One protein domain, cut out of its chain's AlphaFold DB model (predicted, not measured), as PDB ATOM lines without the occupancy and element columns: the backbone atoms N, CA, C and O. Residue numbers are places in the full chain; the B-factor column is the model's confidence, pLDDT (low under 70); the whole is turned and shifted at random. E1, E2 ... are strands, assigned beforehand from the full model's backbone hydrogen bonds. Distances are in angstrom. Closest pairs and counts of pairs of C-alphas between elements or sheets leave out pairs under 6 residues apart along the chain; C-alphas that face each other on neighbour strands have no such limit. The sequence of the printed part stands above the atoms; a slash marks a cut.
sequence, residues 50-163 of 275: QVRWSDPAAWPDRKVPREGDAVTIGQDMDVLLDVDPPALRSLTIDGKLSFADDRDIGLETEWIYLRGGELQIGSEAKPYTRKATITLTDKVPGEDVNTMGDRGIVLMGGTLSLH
ATOM      1  N   GLN A  50      -6.149  22.830 -28.610       96.00
ATOM      2  CA  GLN A  50      -6.766  23.649 -27.567       96.00
ATOM      3  C   GLN A  50      -6.115  23.362 -26.212       96.00
ATOM      4  O   GLN A  50      -6.163  22.230 -25.726       96.00
ATOM      5  N   VAL A  51      -5.491  24.373 -25.608       97.50
ATOM      6  CA  VAL A  51      -4.725  24.236 -24.359       97.50
ATOM      7  C   VAL A  51      -4.979  25.395 -23.405       97.50
ATOM      8  O   VAL A  51      -5.383  26.480 -23.807       97.50
ATOM      9  N   ARG A  52      -4.713  25.174 -22.118       98.44
ATOM     10  CA  ARG A  52      -4.683  26.238 -21.109       98.44
ATOM     11  C   ARG A  52      -3.271  26.782 -20.966       98.44
ATOM     12  O   ARG A  52      -2.319  26.006 -21.015       98.44
ATOM     13  N   TRP A  53      -3.141  28.081 -20.722       98.44
ATOM     14  CA  TRP A  53      -1.852  28.701 -20.426       98.44
ATOM     15  C   TRP A  53      -1.201  28.069 -19.193       98.44
ATOM     16  O   TRP A  53       0.003  27.827 -19.176       98.44
ATOM     17  N   SER A  54      -1.993  27.749 -18.170       98.12
ATOM     18  CA  SER A  54      -1.500  27.130 -16.938       98.12
ATOM     19  C   SER A  54      -1.012  25.682 -17.094       98.12
ATOM     20  O   SER A  54      -0.325  25.188 -16.198       98.12
ATOM     21  N   ASP A  55      -1.332  24.992 -18.198       97.81
ATOM     22  CA  ASP A  55      -0.924  23.603 -18.416       97.81
ATOM     23  C   ASP A  55       0.539  23.544 -18.879       97.81
ATOM     24  O   ASP A  55       0.850  23.971 -19.994       97.81
ATOM     25  N   PRO A  56       1.465  22.957 -18.097       97.19
ATOM     26  CA  PRO A  56       2.851  22.836 -18.524       97.19
ATOM     27  C   PRO A  56       3.000  22.057 -19.835       97.19
ATOM     28  O   PRO A  56       3.920  22.337 -20.591       97.19
ATOM     29  N   ALA A  57       2.103  21.117 -20.154       95.25
ATOM     30  CA  ALA A  57       2.148  20.371 -21.414       95.25
ATOM     31  C   ALA A  57       1.864  21.240 -22.657       95.25
ATOM     32  O   ALA A  57       2.156  20.812 -23.779       95.25
ATOM     33  N   ALA A  58       1.328  22.453 -22.483       92.88
ATOM     34  CA  ALA A  58       1.165  23.422 -23.560       92.88
ATOM     35  C   ALA A  58       2.512  23.956 -24.076       92.88
ATOM     36  O   ALA A  58       2.601  24.342 -25.241       92.88
ATOM     37  N   TRP A  59       3.562  23.920 -23.254       95.94
ATOM     38  CA  TRP A  59       4.792  24.676 -23.477       95.94
ATOM     39  C   TRP A  59       6.029  23.793 -23.698       95.94
ATOM     40  O   TRP A  59       6.072  22.649 -23.221       95.94
ATOM     41  N   PRO A  60       7.070  24.315 -24.379       91.81
ATOM     42  CA  PRO A  60       8.365  23.648 -24.493       91.81
ATOM     43  C   PRO A  60       8.926  23.229 -23.128       91.81
ATOM     44  O   PRO A  60       8.701  23.884 -22.109       91.81
ATOM     45  N   ASP A  61       9.627  22.094 -23.092       92.69
ATOM     46  CA  ASP A  61      10.215  21.501 -21.878       92.69
ATOM     47  C   ASP A  61       9.238  21.256 -20.715       92.69
ATOM     48  O   ASP A  61       9.663  21.021 -19.580       92.69
ATOM     49  N   ARG A  62       7.929  21.295 -20.985       94.38
ATOM     50  CA  ARG A  62       6.864  21.242 -19.982       94.38
ATOM     51  C   ARG A  62       6.997  22.332 -18.914       94.38
ATOM     52  O   ARG A  62       6.820  22.059 -17.723       94.38
ATOM     53  N   LYS A  63       7.351  23.553 -19.320       95.06
ATOM     54  CA  LYS A  63       7.521  24.708 -18.427       95.06
ATOM     55  C   LYS A  63       6.635  25.859 -18.879       95.06
ATOM     56  O   LYS A  63       6.813  26.380 -19.970       95.06
ATOM     57  N   VAL A  64       5.720  26.275 -18.009       97.56
ATOM     58  CA  VAL A  64       4.913  27.486 -18.212       97.56
ATOM     59  C   VAL A  64       5.839  28.715 -18.289       97.56
ATOM     60  O   VAL A  64       6.810  28.749 -17.519       97.56
ATOM     61  N   PRO A  65       5.560  29.697 -19.177       98.12
ATOM     62  CA  PRO A  65       6.340  30.922 -19.303       98.12
ATOM     63  C   PRO A  65       6.563  31.645 -17.973       98.12
ATOM     64  O   PRO A  65       5.687  31.681 -17.104       98.12
ATOM     65  N   ARG A  66       7.759  32.211 -17.827       97.50
ATOM     66  CA  ARG A  66       8.254  32.921 -16.646       97.50
ATOM     67  C   ARG A  66       8.465  34.401 -16.946       97.50
ATOM     68  O   ARG A  66       8.357  34.850 -18.083       97.50
ATOM     69  N   GLU A  67       8.760  35.156 -15.893       97.31
ATOM     70  CA  GLU A  67       9.078  36.576 -16.008       97.31
ATOM     71  C   GLU A  67      10.230  36.803 -17.000       97.31
ATOM     72  O   GLU A  67      11.265  36.139 -16.915       97.31
ATOM     73  N   GLY A  68      10.039  37.735 -17.934       95.69
ATOM     74  CA  GLY A  68      11.019  38.077 -18.963       95.69
ATOM     75  C   GLY A  68      11.104  37.100 -20.141       95.69
ATOM     76  O   GLY A  68      11.922  37.318 -21.038       95.69
ATOM     77  N   ASP A  69      10.271  36.056 -20.190       96.69
ATOM     78  CA  ASP A  69      10.233  35.160 -21.347       96.69
ATOM     79  C   ASP A  69       9.596  35.854 -22.564       96.69
ATOM     80  O   ASP A  69       8.618  36.597 -22.450       96.69
ATOM     81  N   ALA A  70      10.151  35.584 -23.747       95.44
ATOM     82  CA  ALA A  70       9.532  35.902 -25.031       95.44
ATOM     83  C   ALA A  70       8.702  34.694 -25.482       95.44
ATOM     84  O   ALA A  70       9.249  33.615 -25.728       95.44
ATOM     85  N   VAL A  71       7.384  34.858 -25.560       97.75
ATOM     86  CA  VAL A  71       6.441  33.757 -25.779       97.75
ATOM     87  C   VAL A  71       5.911  33.785 -27.208       97.75
ATOM     88  O   VAL A  71       5.470  34.825 -27.690       97.75
ATOM     89  N   THR A  72       5.885  32.624 -27.863       97.81
ATOM     90  CA  THR A  72       5.232  32.445 -29.166       97.81
ATOM     91  C   THR A  72       4.097  31.437 -29.050       97.81
ATOM     92  O   THR A  72       4.312  30.303 -28.621       97.81
ATOM     93  N   ILE A  73       2.900  31.836 -29.472       98.31
ATOM     94  CA  ILE A  73       1.749  30.950 -29.662       98.31
ATOM     95  C   ILE A  73       1.715  30.554 -31.137       98.31
ATOM     96  O   ILE A  73       1.391  31.380 -31.989       98.31
ATOM     97  N   GLY A  74       2.087  29.305 -31.431       97.56
ATOM     98  CA  GLY A  74       2.173  28.781 -32.797       97.56
ATOM     99  C   GLY A  74       0.815  28.657 -33.495       97.56
ATOM    100  O   GLY A  74      -0.224  28.625 -32.842       97.56
ATOM    101  N   GLN A  75       0.825  28.557 -34.827       97.00
ATOM    102  CA  GLN A  75      -0.385  28.449 -35.671       97.00
ATOM    103  C   GLN A  75      -1.258  27.227 -35.346       97.00
ATOM    104  O   GLN A  75      -2.451  27.204 -35.629       97.00
ATOM    105  N   ASP A  76      -0.656  26.196 -34.760       95.62
ATOM    106  CA  ASP A  76      -1.296  24.965 -34.317       95.62
ATOM    107  C   ASP A  76      -1.849  25.059 -32.884       95.62
ATOM    108  O   ASP A  76      -2.271  24.046 -32.329       95.62
ATOM    109  N   MET A  77      -1.858  26.244 -32.266       97.50
ATOM    110  CA  MET A  77      -2.281  26.446 -30.878       97.50
ATOM    111  C   MET A  77      -3.484  27.386 -30.759       97.50
ATOM    112  O   MET A  77      -3.512  28.477 -31.326       97.50
ATOM    113  N   ASP A  78      -4.442  26.972 -29.932       98.31
ATOM    114  CA  ASP A  78      -5.537  27.796 -29.415       98.31
ATOM    115  C   ASP A  78      -5.431  27.798 -27.885       98.31
ATOM    116  O   ASP A  78      -5.715  26.800 -27.215       98.31
ATOM    117  N   VAL A  79      -4.887  28.886 -27.343       98.69
ATOM    118  CA  VAL A  79      -4.506  29.005 -25.934       98.69
ATOM    119  C   VAL A  79      -5.557  29.803 -25.176       98.69
ATOM    120  O   VAL A  79      -5.848  30.949 -25.512       98.69
ATOM    121  N   LEU A  80      -6.074  29.229 -24.092       98.75
ATOM    122  CA  LEU A  80      -6.883  29.935 -23.104       98.75
ATOM    123  C   LEU A  80      -5.982  30.473 -21.986       98.75
ATOM    124  O   LEU A  80      -5.429  29.689 -21.214       98.75
ATOM    125  N   LEU A  81      -5.858  31.795 -21.871       98.81
ATOM    126  CA  LEU A  81      -5.235  32.463 -20.732       98.81
ATOM    127  C   LEU A  81      -6.163  32.334 -19.524       98.81
ATOM    128  O   LEU A  81      -7.200  32.986 -19.464       98.81
ATOM    129  N   ASP A  82      -5.824  31.447 -18.594       98.44
ATOM    130  CA  ASP A  82      -6.643  31.075 -17.432       98.44
ATOM    131  C   ASP A  82      -6.018  31.480 -16.083       98.44
ATOM    132  O   ASP A  82      -6.565  31.200 -15.010       98.44
ATOM    133  N   VAL A  83      -4.873  32.158 -16.139       98.25
ATOM    134  CA  VAL A  83      -4.097  32.685 -15.013       98.25
ATOM    135  C   VAL A  83      -3.434  33.998 -15.425       98.25
ATOM    136  O   VAL A  83      -3.185  34.203 -16.610       98.25
ATOM    137  N   ASP A  84      -3.100  34.841 -14.449       98.56
ATOM    138  CA  ASP A  84      -2.205  35.982 -14.668       98.56
ATOM    139  C   ASP A  84      -0.789  35.433 -14.902       98.56
ATOM    140  O   ASP A  84      -0.215  34.832 -13.982       98.56
ATOM    141  N   PRO A  85      -0.214  35.558 -16.112       97.81
ATOM    142  CA  PRO A  85       1.168  35.176 -16.324       97.81
ATOM    143  C   PRO A  85       2.092  36.169 -15.602       97.81
ATOM    144  O   PRO A  85       1.728  37.332 -15.405       97.81
ATOM    145  N   PRO A  86       3.310  35.748 -15.220       97.69
ATOM    146  CA  PRO A  86       4.337  36.702 -14.814       97.69
ATOM    147  C   PRO A  86       4.633  37.677 -15.963       97.69
ATOM    148  O   PRO A  86       4.400  37.342 -17.124       97.69
ATOM    149  N   ALA A  87       5.165  38.863 -15.647       97.50
ATOM    150  CA  ALA A  87       5.446  39.897 -16.643       97.50
ATOM    151  C   ALA A  87       6.358  39.358 -17.754       97.50
ATOM    152  O   ALA A  87       7.516  39.006 -17.514       97.50
ATOM    153  N   LEU A  88       5.821  39.253 -18.964       97.31
ATOM    154  CA  LEU A  88       6.525  38.687 -20.104       97.31
ATOM    155  C   LEU A  88       7.432  39.743 -20.723       97.31
ATOM    156  O   LEU A  88       7.186  40.943 -20.603       97.31
ATOM    157  N   ARG A  89       8.468  39.299 -21.432       94.56
ATOM    158  CA  ARG A  89       9.201  40.210 -22.310       94.56
ATOM    159  C   ARG A  89       8.361  40.544 -23.533       94.56
ATOM    160  O   ARG A  89       8.244  41.704 -23.890       94.56
ATOM    161  N   SER A  90       7.801  39.536 -24.190       94.94
ATOM    162  CA  SER A  90       6.999  39.753 -25.389       94.94
ATOM    163  C   SER A  90       6.065  38.594 -25.686       94.94
ATOM    164  O   SER A  90       6.253  37.476 -25.195       94.94
ATOM    165  N   LEU A  91       5.072  38.860 -26.534       97.25
ATOM    166  CA  LEU A  91       4.119  37.861 -26.985       97.25
ATOM    167  C   LEU A  91       3.930  37.932 -28.504       97.25
ATOM    168  O   LEU A  91       3.415  38.914 -29.026       97.25
ATOM    169  N   THR A  92       4.309  36.877 -29.220       97.25
ATOM    170  CA  THR A  92       3.991  36.688 -30.644       97.25
ATOM    171  C   THR A  92       2.863  35.675 -30.784       97.25
ATOM    172  O   THR A  92       2.929  34.582 -30.224       97.25
ATOM    173  N   ILE A  93       1.821  36.023 -31.531       98.38
ATOM    174  CA  ILE A  93       0.623  35.203 -31.706       98.38
ATOM    175  C   ILE A  93       0.459  34.891 -33.191       98.38
ATOM    176  O   ILE A  93       0.014  35.736 -33.969       98.38
ATOM    177  N   ASP A  94       0.832  33.666 -33.560       97.94
ATOM    178  CA  ASP A  94       0.596  33.087 -34.885       97.94
ATOM    179  C   ASP A  94      -0.697  32.254 -34.919       97.94
ATOM    180  O   ASP A  94      -1.338  32.144 -35.960       97.94
ATOM    181  N   GLY A  95      -1.059  31.641 -33.786       98.12
ATOM    182  CA  GLY A  95      -2.321  30.925 -33.574       98.12
ATOM    183  C   GLY A  95      -3.368  31.808 -32.905       98.12
ATOM    184  O   GLY A  95      -3.653  32.907 -33.370       98.12
ATOM    185  N   LYS A  96      -3.937  31.347 -31.789       98.62
ATOM    186  CA  LYS A  96      -4.971  32.082 -31.054       98.62
ATOM    187  C   LYS A  96      -4.683  32.162 -29.559       98.62
ATOM    188  O   LYS A  96      -4.303  31.171 -28.940       98.62
ATOM    189  N   LEU A  97      -4.924  33.335 -28.976       98.81
ATOM    190  CA  LEU A  97      -4.982  33.553 -27.534       98.81
ATOM    191  C   LEU A  97      -6.353  34.104 -27.148       98.81
ATOM    192  O   LEU A  97      -6.754  35.156 -27.640       98.81
ATOM    193  N   SER A  98      -7.034  33.432 -26.225       98.69
ATOM    194  CA  SER A  98      -8.313  33.873 -25.662       98.69
ATOM    195  C   SER A  98      -8.216  34.053 -24.149       98.69
ATOM    196  O   SER A  98      -7.537  33.275 -23.488       98.69
ATOM    197  N   PHE A  99      -8.909  35.033 -23.571       98.75
ATOM    198  CA  PHE A  99      -8.948  35.221 -22.110       98.75
ATOM    199  C   PHE A  99     -10.093  34.418 -21.476       98.75
ATOM    200  O   PHE A  99     -11.213  34.416 -21.993       98.75
ATOM    201  N   ALA A 100      -9.834  33.747 -20.348       98.31
ATOM    202  CA  ALA A 100     -10.877  33.068 -19.582       98.31
ATOM    203  C   ALA A 100     -11.837  34.075 -18.928       98.31
ATOM    204  O   ALA A 100     -11.418  35.026 -18.285       98.31
ATOM    205  N   ASP A 101     -13.142  33.841 -19.075       97.75
ATOM    206  CA  ASP A 101     -14.218  34.753 -18.642       97.75
ATOM    207  C   ASP A 101     -14.882  34.304 -17.322       97.75
ATOM    208  O   ASP A 101     -16.049  34.577 -17.055       97.75
ATOM    209  N   ASP A 102     -14.158  33.563 -16.485       97.06
ATOM    210  CA  ASP A 102     -14.586  33.156 -15.139       97.06
ATOM    211  C   ASP A 102     -13.822  33.885 -14.020       97.06
ATOM    212  O   ASP A 102     -14.182  33.781 -12.844       97.06
ATOM    213  N   ARG A 103     -12.808  34.680 -14.379       97.12
ATOM    214  CA  ARG A 103     -11.969  35.450 -13.459       97.12
ATOM    215  C   ARG A 103     -11.466  36.749 -14.073       97.12
ATOM    216  O   ARG A 103     -11.518  36.947 -15.281       97.12
ATOM    217  N   ASP A 104     -10.973  37.636 -13.218       98.56
ATOM    218  CA  ASP A 104     -10.239  38.808 -13.688       98.56
ATOM    219  C   ASP A 104      -8.823  38.376 -14.099       98.56
ATOM    220  O   ASP A 104      -8.252  37.506 -13.437       98.56
ATOM    221  N   ILE A 105      -8.305  38.946 -15.191       98.69
ATOM    222  CA  ILE A 105      -7.007  38.584 -15.776       98.69
ATOM    223  C   ILE A 105      -6.172  39.830 -16.071       98.69
ATOM    224  O   ILE A 105      -6.633  40.760 -16.741       98.69
ATOM    225  N   GLY A 106      -4.932  39.829 -15.597       98.62
ATOM    226  CA  GLY A 106      -3.887  40.776 -15.969       98.62
ATOM    227  C   GLY A 106      -2.862  40.134 -16.901       98.62
ATOM    228  O   GLY A 106      -2.446  39.007 -16.667       98.62
ATOM    229  N   LEU A 107      -2.432  40.852 -17.937       98.62
ATOM    230  CA  LEU A 107      -1.316  40.488 -18.810       98.62
ATOM    231  C   LEU A 107      -0.360  41.679 -18.898       98.62
ATOM    232  O   LEU A 107      -0.749  42.748 -19.361       98.62
ATOM    233  N   GLU A 108       0.885  41.491 -18.474       98.12
ATOM    234  CA  GLU A 108       1.949  42.491 -18.596       98.12
ATOM    235  C   GLU A 108       3.002  42.001 -19.591       98.12
ATOM    236  O   GLU A 108       3.459  40.859 -19.500       98.12
ATOM    237  N   THR A 109       3.347  42.842 -20.564       97.06
ATOM    238  CA  THR A 109       4.306  42.535 -21.635       97.06
ATOM    239  C   THR A 109       4.806  43.829 -22.272       97.06
ATOM    240  O   THR A 109       4.067  44.810 -22.282       97.06
ATOM    241  N   GLU A 110       6.003  43.851 -22.859       93.44
ATOM    242  CA  GLU A 110       6.470  45.033 -23.608       93.44
ATOM    243  C   GLU A 110       5.581  45.270 -24.839       93.44
ATOM    244  O   GLU A 110       5.141  46.382 -25.119       93.44
ATOM    245  N   TRP A 111       5.262  44.198 -25.566       94.62
ATOM    246  CA  TRP A 111       4.455  44.256 -26.783       94.62
ATOM    247  C   TRP A 111       3.745  42.934 -27.080       94.62
ATOM    248  O   TRP A 111       4.088  41.871 -26.545       94.62
ATOM    249  N   ILE A 112       2.749  43.013 -27.965       96.94
ATOM    250  CA  ILE A 112       2.025  41.874 -28.535       96.94
ATOM    251  C   ILE A 112       2.073  41.977 -30.061       96.94
ATOM    252  O   ILE A 112       1.665  42.985 -30.632       96.94
ATOM    253  N   TYR A 113       2.524  40.923 -30.735       95.81
ATOM    254  CA  TYR A 113       2.628  40.860 -32.189       95.81
ATOM    255  C   TYR A 113       1.690  39.793 -32.755       95.81
ATOM    256  O   TYR A 113       1.942  38.599 -32.608       95.81
ATOM    257  N   LEU A 114       0.601  40.211 -33.401       96.69
ATOM    258  CA  LEU A 114      -0.362  39.317 -34.051       96.69
ATOM    259  C   LEU A 114       0.088  39.060 -35.490       96.69
ATOM    260  O   LEU A 114      -0.222  39.841 -36.393       96.69
ATOM    261  N   ARG A 115       0.837  37.978 -35.706       94.62
ATOM    262  CA  ARG A 115       1.395  37.606 -37.012       94.62
ATOM    263  C   ARG A 115       0.517  36.535 -37.656       94.62
ATOM    264  O   ARG A 115       0.782  35.343 -37.566       94.62
ATOM    265  N   GLY A 116      -0.579  36.974 -38.267       95.06
ATOM    266  CA  GLY A 116      -1.614  36.085 -38.807       95.06
ATOM    267  C   GLY A 116      -2.528  35.441 -37.757       95.06
ATOM    268  O   GLY A 116      -3.532  34.845 -38.133       95.06
ATOM    269  N   GLY A 117      -2.209  35.573 -36.464       97.38
ATOM    270  CA  GLY A 117      -2.993  35.019 -35.361       97.38
ATOM    271  C   GLY A 117      -4.077  35.947 -34.810       97.38
ATOM    272  O   GLY A 117      -4.295  37.058 -35.298       97.38
ATOM    273  N   GLU A 118      -4.751  35.497 -33.752       98.44
ATOM    274  CA  GLU A 118      -5.866  36.191 -33.101       98.44
ATOM    275  C   GLU A 118      -5.621  36.400 -31.599       98.44
ATOM    276  O   GLU A 118      -5.328  35.453 -30.868       98.44
ATOM    277  N   LEU A 119      -5.816  37.633 -31.124       98.75
ATOM    278  CA  LEU A 119      -6.005  37.933 -29.703       98.75
ATOM    279  C   LEU A 119      -7.481  38.243 -29.451       98.75
ATOM    280  O   LEU A 119      -8.008  39.231 -29.967       98.75
ATOM    281  N   GLN A 120      -8.125  37.420 -28.623       98.75
ATOM    282  CA  GLN A 120      -9.549  37.493 -28.332       98.75
ATOM    283  C   GLN A 120      -9.836  37.724 -26.840       98.75
ATOM    284  O   GLN A 120      -9.426  36.957 -25.968       98.75
ATOM    285  N   ILE A 121     -10.647  38.739 -26.541       98.69
ATOM    286  CA  ILE A 121     -11.240  38.971 -25.221       98.69
ATOM    287  C   ILE A 121     -12.744  39.179 -25.410       98.69
ATOM    288  O   ILE A 121     -13.193  40.247 -25.830       98.69
ATOM    289  N   GLY A 122     -13.522  38.134 -25.125       98.06
ATOM    290  CA  GLY A 122     -14.952  38.093 -25.435       98.06
ATOM    291  C   GLY A 122     -15.246  37.936 -26.932       98.06
ATOM    292  O   GLY A 122     -14.359  37.850 -27.778       98.06
ATOM    293  N   SER A 123     -16.526  37.868 -27.273       97.25
ATOM    294  CA  SER A 123     -17.029  37.845 -28.652       97.25
ATOM    295  C   SER A 123     -18.302  38.675 -28.752       97.25
ATOM    296  O   SER A 123     -18.930  38.953 -27.736       97.25
ATOM    297  N   GLU A 124     -18.735  39.016 -29.961       95.00
ATOM    298  CA  GLU A 124     -20.024  39.689 -30.161       95.00
ATOM    299  C   GLU A 124     -21.198  38.877 -29.581       95.00
ATOM    300  O   GLU A 124     -22.053  39.421 -28.891       95.00
ATOM    301  N   ALA A 125     -21.203  37.554 -29.785       96.25
ATOM    302  CA  ALA A 125     -22.250  36.666 -29.270       96.25
ATOM    303  C   ALA A 125     -22.168  36.429 -27.751       96.25
ATOM    304  O   ALA A 125     -23.169  36.101 -27.113       96.25
ATOM    305  N   LYS A 126     -20.971  36.556 -27.170       96.69
ATOM    306  CA  LYS A 126     -20.712  36.403 -25.737       96.69
ATOM    307  C   LYS A 126     -19.676  37.445 -25.304       96.69
ATOM    308  O   LYS A 126     -18.478  37.132 -25.318       96.69
ATOM    309  N   PRO A 127     -20.115  38.669 -24.967       97.31
ATOM    310  CA  PRO A 127     -19.217  39.708 -24.489       97.31
ATOM    311  C   PRO A 127     -18.534  39.291 -23.187       97.31
ATOM    312  O   PRO A 127     -19.112  38.563 -22.379       97.31
ATOM    313  N   TYR A 128     -17.301  39.748 -22.993       97.94
ATOM    314  CA  TYR A 128     -16.516  39.493 -21.794       97.94
ATOM    315  C   TYR A 128     -17.188  40.156 -20.590       97.94
ATOM    316  O   TYR A 128     -17.581  41.321 -20.662       97.94
ATOM    317  N   THR A 129     -17.310  39.431 -19.483       96.75
ATOM    318  CA  THR A 129     -18.037  39.869 -18.278       96.75
ATOM    319  C   THR A 129     -17.115  40.163 -17.100       96.75
ATOM    320  O   THR A 129     -17.485  40.882 -16.171       96.75
ATOM    321  N   ARG A 130     -15.895  39.622 -17.138       97.69
ATOM    322  CA  ARG A 130     -14.854  39.855 -16.135       97.69
ATOM    323  C   ARG A 130     -14.011  41.079 -16.466       97.69
ATOM    324  O   ARG A 130     -14.278  41.782 -17.441       97.69
ATOM    325  N   LYS A 131     -12.993  41.356 -15.644       98.25
ATOM    326  CA  LYS A 131     -11.993  42.387 -15.951       98.25
ATOM    327  C   LYS A 131     -10.786  41.784 -16.658       98.25
ATOM    328  O   LYS A 131     -10.247  40.785 -16.200       98.25
ATOM    329  N   ALA A 132     -10.357  42.397 -17.748       98.56
ATOM    330  CA  ALA A 132      -9.127  42.070 -18.454       98.56
ATOM    331  C   ALA A 132      -8.275  43.334 -18.543       98.56
ATOM    332  O   ALA A 132      -8.764  44.369 -18.994       98.56
ATOM    333  N   THR A 133      -7.023  43.271 -18.099       98.44
ATOM    334  CA  THR A 133      -6.083  44.393 -18.217       98.44
ATOM    335  C   THR A 133      -4.827  43.934 -18.934       98.44
ATOM    336  O   THR A 133      -4.151  43.030 -18.460       98.44
ATOM    337  N   ILE A 134      -4.518  44.567 -20.062       98.56
ATOM    338  CA  ILE A 134      -3.234  44.437 -20.747       98.56
ATOM    339  C   ILE A 134      -2.418  45.687 -20.420       98.56
ATOM    340  O   ILE A 134      -2.837  46.799 -20.750       98.56
ATOM    341  N   THR A 135      -1.273  45.500 -19.771       97.69
ATOM    342  CA  THR A 135      -0.301  46.558 -19.483       97.69
ATOM    343  C   THR A 135       0.883  46.403 -20.430       97.69
ATOM    344  O   THR A 135       1.583  45.393 -20.381       97.69
ATOM    345  N   LEU A 136       1.082  47.402 -21.288       96.44
ATOM    346  CA  LEU A 136       2.200  47.499 -22.221       96.44
ATOM    347  C   LEU A 136       3.350  48.258 -21.553       96.44
ATOM    348  O   LEU A 136       3.170  49.413 -21.156       96.44
ATOM    349  N   THR A 137       4.498  47.607 -21.396       93.94
ATOM    350  CA  THR A 137       5.670  48.155 -20.697       93.94
ATOM    351  C   THR A 137       6.724  48.725 -21.656       93.94
ATOM    352  O   THR A 137       6.601  48.594 -22.870       93.94
ATOM    353  N   ASP A 138       7.716  49.437 -21.109       89.56
ATOM    354  CA  ASP A 138       8.963  49.851 -21.795       89.56
ATOM    355  C   ASP A 138      10.143  49.640 -20.830       89.56
ATOM    356  O   ASP A 138      10.755  50.573 -20.305       89.56
ATOM    357  N   LYS A 139      10.376  48.384 -20.445       87.06
ATOM    358  CA  LYS A 139      11.513  47.991 -19.601       87.06
ATOM    359  C   LYS A 139      12.767  47.747 -20.439       87.06
ATOM    360  O   LYS A 139      13.841  47.595 -19.851       87.06
ATOM    361  N   VAL A 140      12.654  47.692 -21.770       83.38
ATOM    362  CA  VAL A 140      13.775  47.514 -22.704       83.38
ATOM    363  C   VAL A 140      13.949  48.776 -23.566       83.38
ATOM    364  O   VAL A 140      13.435  48.833 -24.681       83.38
ATOM    365  N   PRO A 141      14.735  49.770 -23.105       75.75
ATOM    366  CA  PRO A 141      14.856  51.047 -23.799       75.75
ATOM    367  C   PRO A 141      15.379  50.902 -25.232       75.75
ATOM    368  O   PRO A 141      16.447  50.321 -25.454       75.75
ATOM    369  N   GLY A 142      14.674  51.510 -26.187       72.69
ATOM    370  CA  GLY A 142      15.078  51.549 -27.595       72.69
ATOM    371  C   GLY A 142      14.846  50.241 -28.354       72.69
ATOM    372  O   GLY A 142      15.455  50.046 -29.410       72.69
ATOM    373  N   GLU A 143      14.013  49.338 -27.826       79.50
ATOM    374  CA  GLU A 143      13.501  48.202 -28.591       79.50
ATOM    375  C   GLU A 143      12.580  48.710 -29.717       79.50
ATOM    376  O   GLU A 143      11.822  49.660 -29.559       79.50
ATOM    377  N   ASP A 144      12.672  48.097 -30.895       76.25
ATOM    378  CA  ASP A 144      11.828  48.437 -32.039       76.25
ATOM    379  C   ASP A 144      11.307  47.147 -32.670       76.25
ATOM    380  O   ASP A 144      12.063  46.344 -33.235       76.25
ATOM    381  N   VAL A 145      10.000  46.926 -32.555       73.25
ATOM    382  CA  VAL A 145       9.341  45.741 -33.091       73.25
ATOM    383  C   VAL A 145       9.086  45.955 -34.578       73.25
ATOM    384  O   VAL A 145       8.067  46.508 -34.981       73.25
ATOM    385  N   ASN A 146       9.999  45.473 -35.422       68.19
ATOM    386  CA  ASN A 146       9.865  45.512 -36.884       68.19
ATOM    387  C   ASN A 146       9.622  46.923 -37.457       68.19
ATOM    388  O   ASN A 146       8.800  47.073 -38.360       68.19
ATOM    389  N   THR A 147      10.330  47.951 -36.976       74.12
ATOM    390  CA  THR A 147      10.168  49.368 -37.386       74.12
ATOM    391  C   THR A 147       8.845  50.016 -36.973       74.12
ATOM    392  O   THR A 147       8.489  51.083 -37.472       74.12
ATOM    393  N   MET A 148       8.110  49.368 -36.072       72.94
ATOM    394  CA  MET A 148       6.811  49.819 -35.583       72.94
ATOM    395  C   MET A 148       6.880  50.346 -34.135       72.94
ATOM    396  O   MET A 148       5.871  50.788 -33.586       72.94
ATOM    397  N   GLY A 149       8.064  50.355 -33.520       76.06
ATOM    398  CA  GLY A 149       8.278  50.805 -32.143       76.06
ATOM    399  C   GLY A 149       8.036  49.717 -31.096       76.06
ATOM    400  O   GLY A 149       7.791  48.555 -31.421       76.06
ATOM    401  N   ASP A 150       8.146  50.104 -29.832       78.81
ATOM    402  CA  ASP A 150       7.904  49.304 -28.624       78.81
ATOM    403  C   ASP A 150       6.457  49.498 -28.123       78.81
ATOM    404  O   ASP A 150       5.616  49.991 -28.863       78.81
ATOM    405  N   ARG A 151       6.104  49.048 -26.910       88.75
ATOM    406  CA  ARG A 151       4.841  49.394 -26.214       88.75
ATOM    407  C   ARG A 151       3.548  49.237 -27.034       88.75
ATOM    408  O   ARG A 151       2.603  50.023 -26.912       88.75
ATOM    409  N   GLY A 152       3.481  48.220 -27.887       91.88
ATOM    410  CA  GLY A 152       2.450  48.136 -28.917       91.88
ATOM    411  C   GLY A 152       1.702  46.811 -28.975       91.88
ATOM    412  O   GLY A 152       2.252  45.751 -28.680       91.88
ATOM    413  N   ILE A 153       0.455  46.861 -29.451       95.56
ATOM    414  CA  ILE A 153      -0.178  45.714 -30.115       95.56
ATOM    415  C   ILE A 153      -0.047  45.924 -31.622       95.56
ATOM    416  O   ILE A 153      -0.650  46.835 -32.192       95.56
ATOM    417  N   VAL A 154       0.748  45.085 -32.272       94.25
ATOM    418  CA  VAL A 154       1.077  45.206 -33.692       94.25
ATOM    419  C   VAL A 154       0.430  44.056 -34.450       94.25
ATOM    420  O   VAL A 154       0.721  42.892 -34.191       94.25
ATOM    421  N   LEU A 155      -0.458  44.371 -35.388       93.94
ATOM    422  CA  LEU A 155      -1.170  43.395 -36.203       93.94
ATOM    423  C   LEU A 155      -0.555  43.348 -37.599       93.94
ATOM    424  O   LEU A 155      -0.577  44.355 -38.302       93.94
ATOM    425  N   MET A 156      -0.066  42.174 -38.003       91.69
ATOM    426  CA  MET A 156       0.411  41.859 -39.355       91.69
ATOM    427  C   MET A 156      -0.393  40.682 -39.896       91.69
ATOM    428  O   MET A 156      -0.078  39.520 -39.628       91.69
ATOM    429  N   GLY A 157      -1.492  40.988 -40.589       91.06
ATOM    430  CA  GLY A 157      -2.448  39.981 -41.067       91.06
ATOM    431  C   GLY A 157      -3.215  39.236 -39.962       91.06
ATOM    432  O   GLY A 157      -3.901  38.265 -40.265       91.06
ATOM    433  N   GLY A 158      -3.084  39.654 -38.697       94.44
ATOM    434  CA  GLY A 158      -3.789  39.081 -37.546       94.44
ATOM    435  C   GLY A 158      -5.097  39.800 -37.195       94.44
ATOM    436  O   GLY A 158      -5.465  40.798 -37.812       94.44
ATOM    437  N   THR A 159      -5.788  39.304 -36.166       97.19
ATOM    438  CA  THR A 159      -7.084  39.823 -35.691       97.19
ATOM    439  C   THR A 159      -7.034  40.177 -34.206       97.19
ATOM    440  O   THR A 159      -6.650  39.358 -33.376       97.19
ATOM    441  N   LEU A 160      -7.469  41.387 -33.853       97.81
ATOM    442  CA  LEU A 160      -7.692  41.803 -32.468       97.81
ATOM    443  C   LEU A 160      -9.199  41.932 -32.218       97.81
ATOM    444  O   LEU A 160      -9.842  42.818 -32.780       97.81
ATOM    445  N   SER A 161      -9.751  41.076 -31.360       97.81
ATOM    446  CA  SER A 161     -11.186  41.011 -31.061       97.81
ATOM    447  C   SER A 161     -11.444  41.298 -29.585       97.81
ATOM    448  O   SER A 161     -11.175  40.464 -28.725       97.81
ATOM    449  N   LEU A 162     -11.980  42.483 -29.286       97.69
ATOM    450  CA  LEU A 162     -12.223  42.961 -27.922       97.69
ATOM    451  C   LEU A 162     -13.702  43.327 -27.759       97.69
ATOM    452  O   LEU A 162     -14.145  44.372 -28.229       97.69
ATOM    453  N   HIS A 163     -14.466  42.474 -27.082       97.62
ATOM    454  CA  HIS A 163     -15.903  42.654 -26.871       97.62
ATOM    455  C   HIS A 163     -16.204  42.684 -25.371       97.62
ATOM    456  O   HIS A 163     -16.214  41.642 -24.722       97.62
TER     457      HIS A 163
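Overview. This is residues 50 to 163 of the 275 residues of the protein "G8 domain-containing protein" of Altererythrobacter sp. Root672 (UniProt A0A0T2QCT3). The chain is wound in stacked turns, a short solenoid with three walls that make a rough triangle in cross-section: E1, E3, E5, E8 and E11 form one wall, E2, E4, E7 and E10 the second, and E6 and E9 a smaller third. The long stretch from 53 to 69 lies at the E1 end of the stack, and the loop from 137 to 151 lies at a corner between the third wall and the second. The printed part has 114 residues with no named helix and eleven named strands, E1 to E11 in order along the chain, in three parallel sheets. The class is all strand, though only 47 residues are in named strands. The whole is compact, with a radius of gyration of the C-alphas of 13.4 A, and spans 38 by 33 by 25 A.

Along the chain. E1 is residues 50 to 52, with C-alpha 50 at (-6.766, 23.649, -27.567). E2 is residues 70 to 73, and E3 is residues 77 to 81, 12.2 A long. E4 is residues 90 to 93 and E5 residues 96 to 99. E6, residues 105 to 109, is 13.3 A long and ends with C-alpha 109 at (4.306, 42.535, -21.635). E7 is residues 112 to 115 and E8 residues 118 to 121. E9, residues 132 to 136, is 13.1 A long, and E10, residues 152 to 156, is 12.3 A. E11 is residues 159 to 162, with C-alpha 162 at (-12.223, 42.961, -27.922).

Arrangement. The largest sheet runs E1 E3 E5 E8 E11, with edge strands E1 and E11. N 51 and O 78 are 2.9 A apart between E1 and E3, N 79 and O 96 2.8 A between E3 and E5, N 97 and O 118 2.9 A between E5 and E8, and N 121 and O 161 2.8 A between E8 and E11, each within hydrogen-bond range. With the sheet E2 E4 E7 E10 it forms a sandwich, two sheets face to face, their best planes 29 degrees apart and their strands at 47 degrees. In that second sheet, N 71 and O 90, 2.9 A, N 93 and O 113, 2.8 A, and N 114 and O 154, 2.8 A, are within range. E6 and E9 are parallel at 11 degrees, with N 107 and O 133 2.8 A apart. E6 runs on into E7 across a break of 2 residues, at 83 degrees.

Size, cuts and confidence. The C-alphas farthest apart, those of Ala 125 and Gly 142, are 40.2 A apart. The printed part has no cut. The links E1 to E2 and E9 to E10 are long. Mean pLDDT of the printed part is 94.6; residue 146 is under 70.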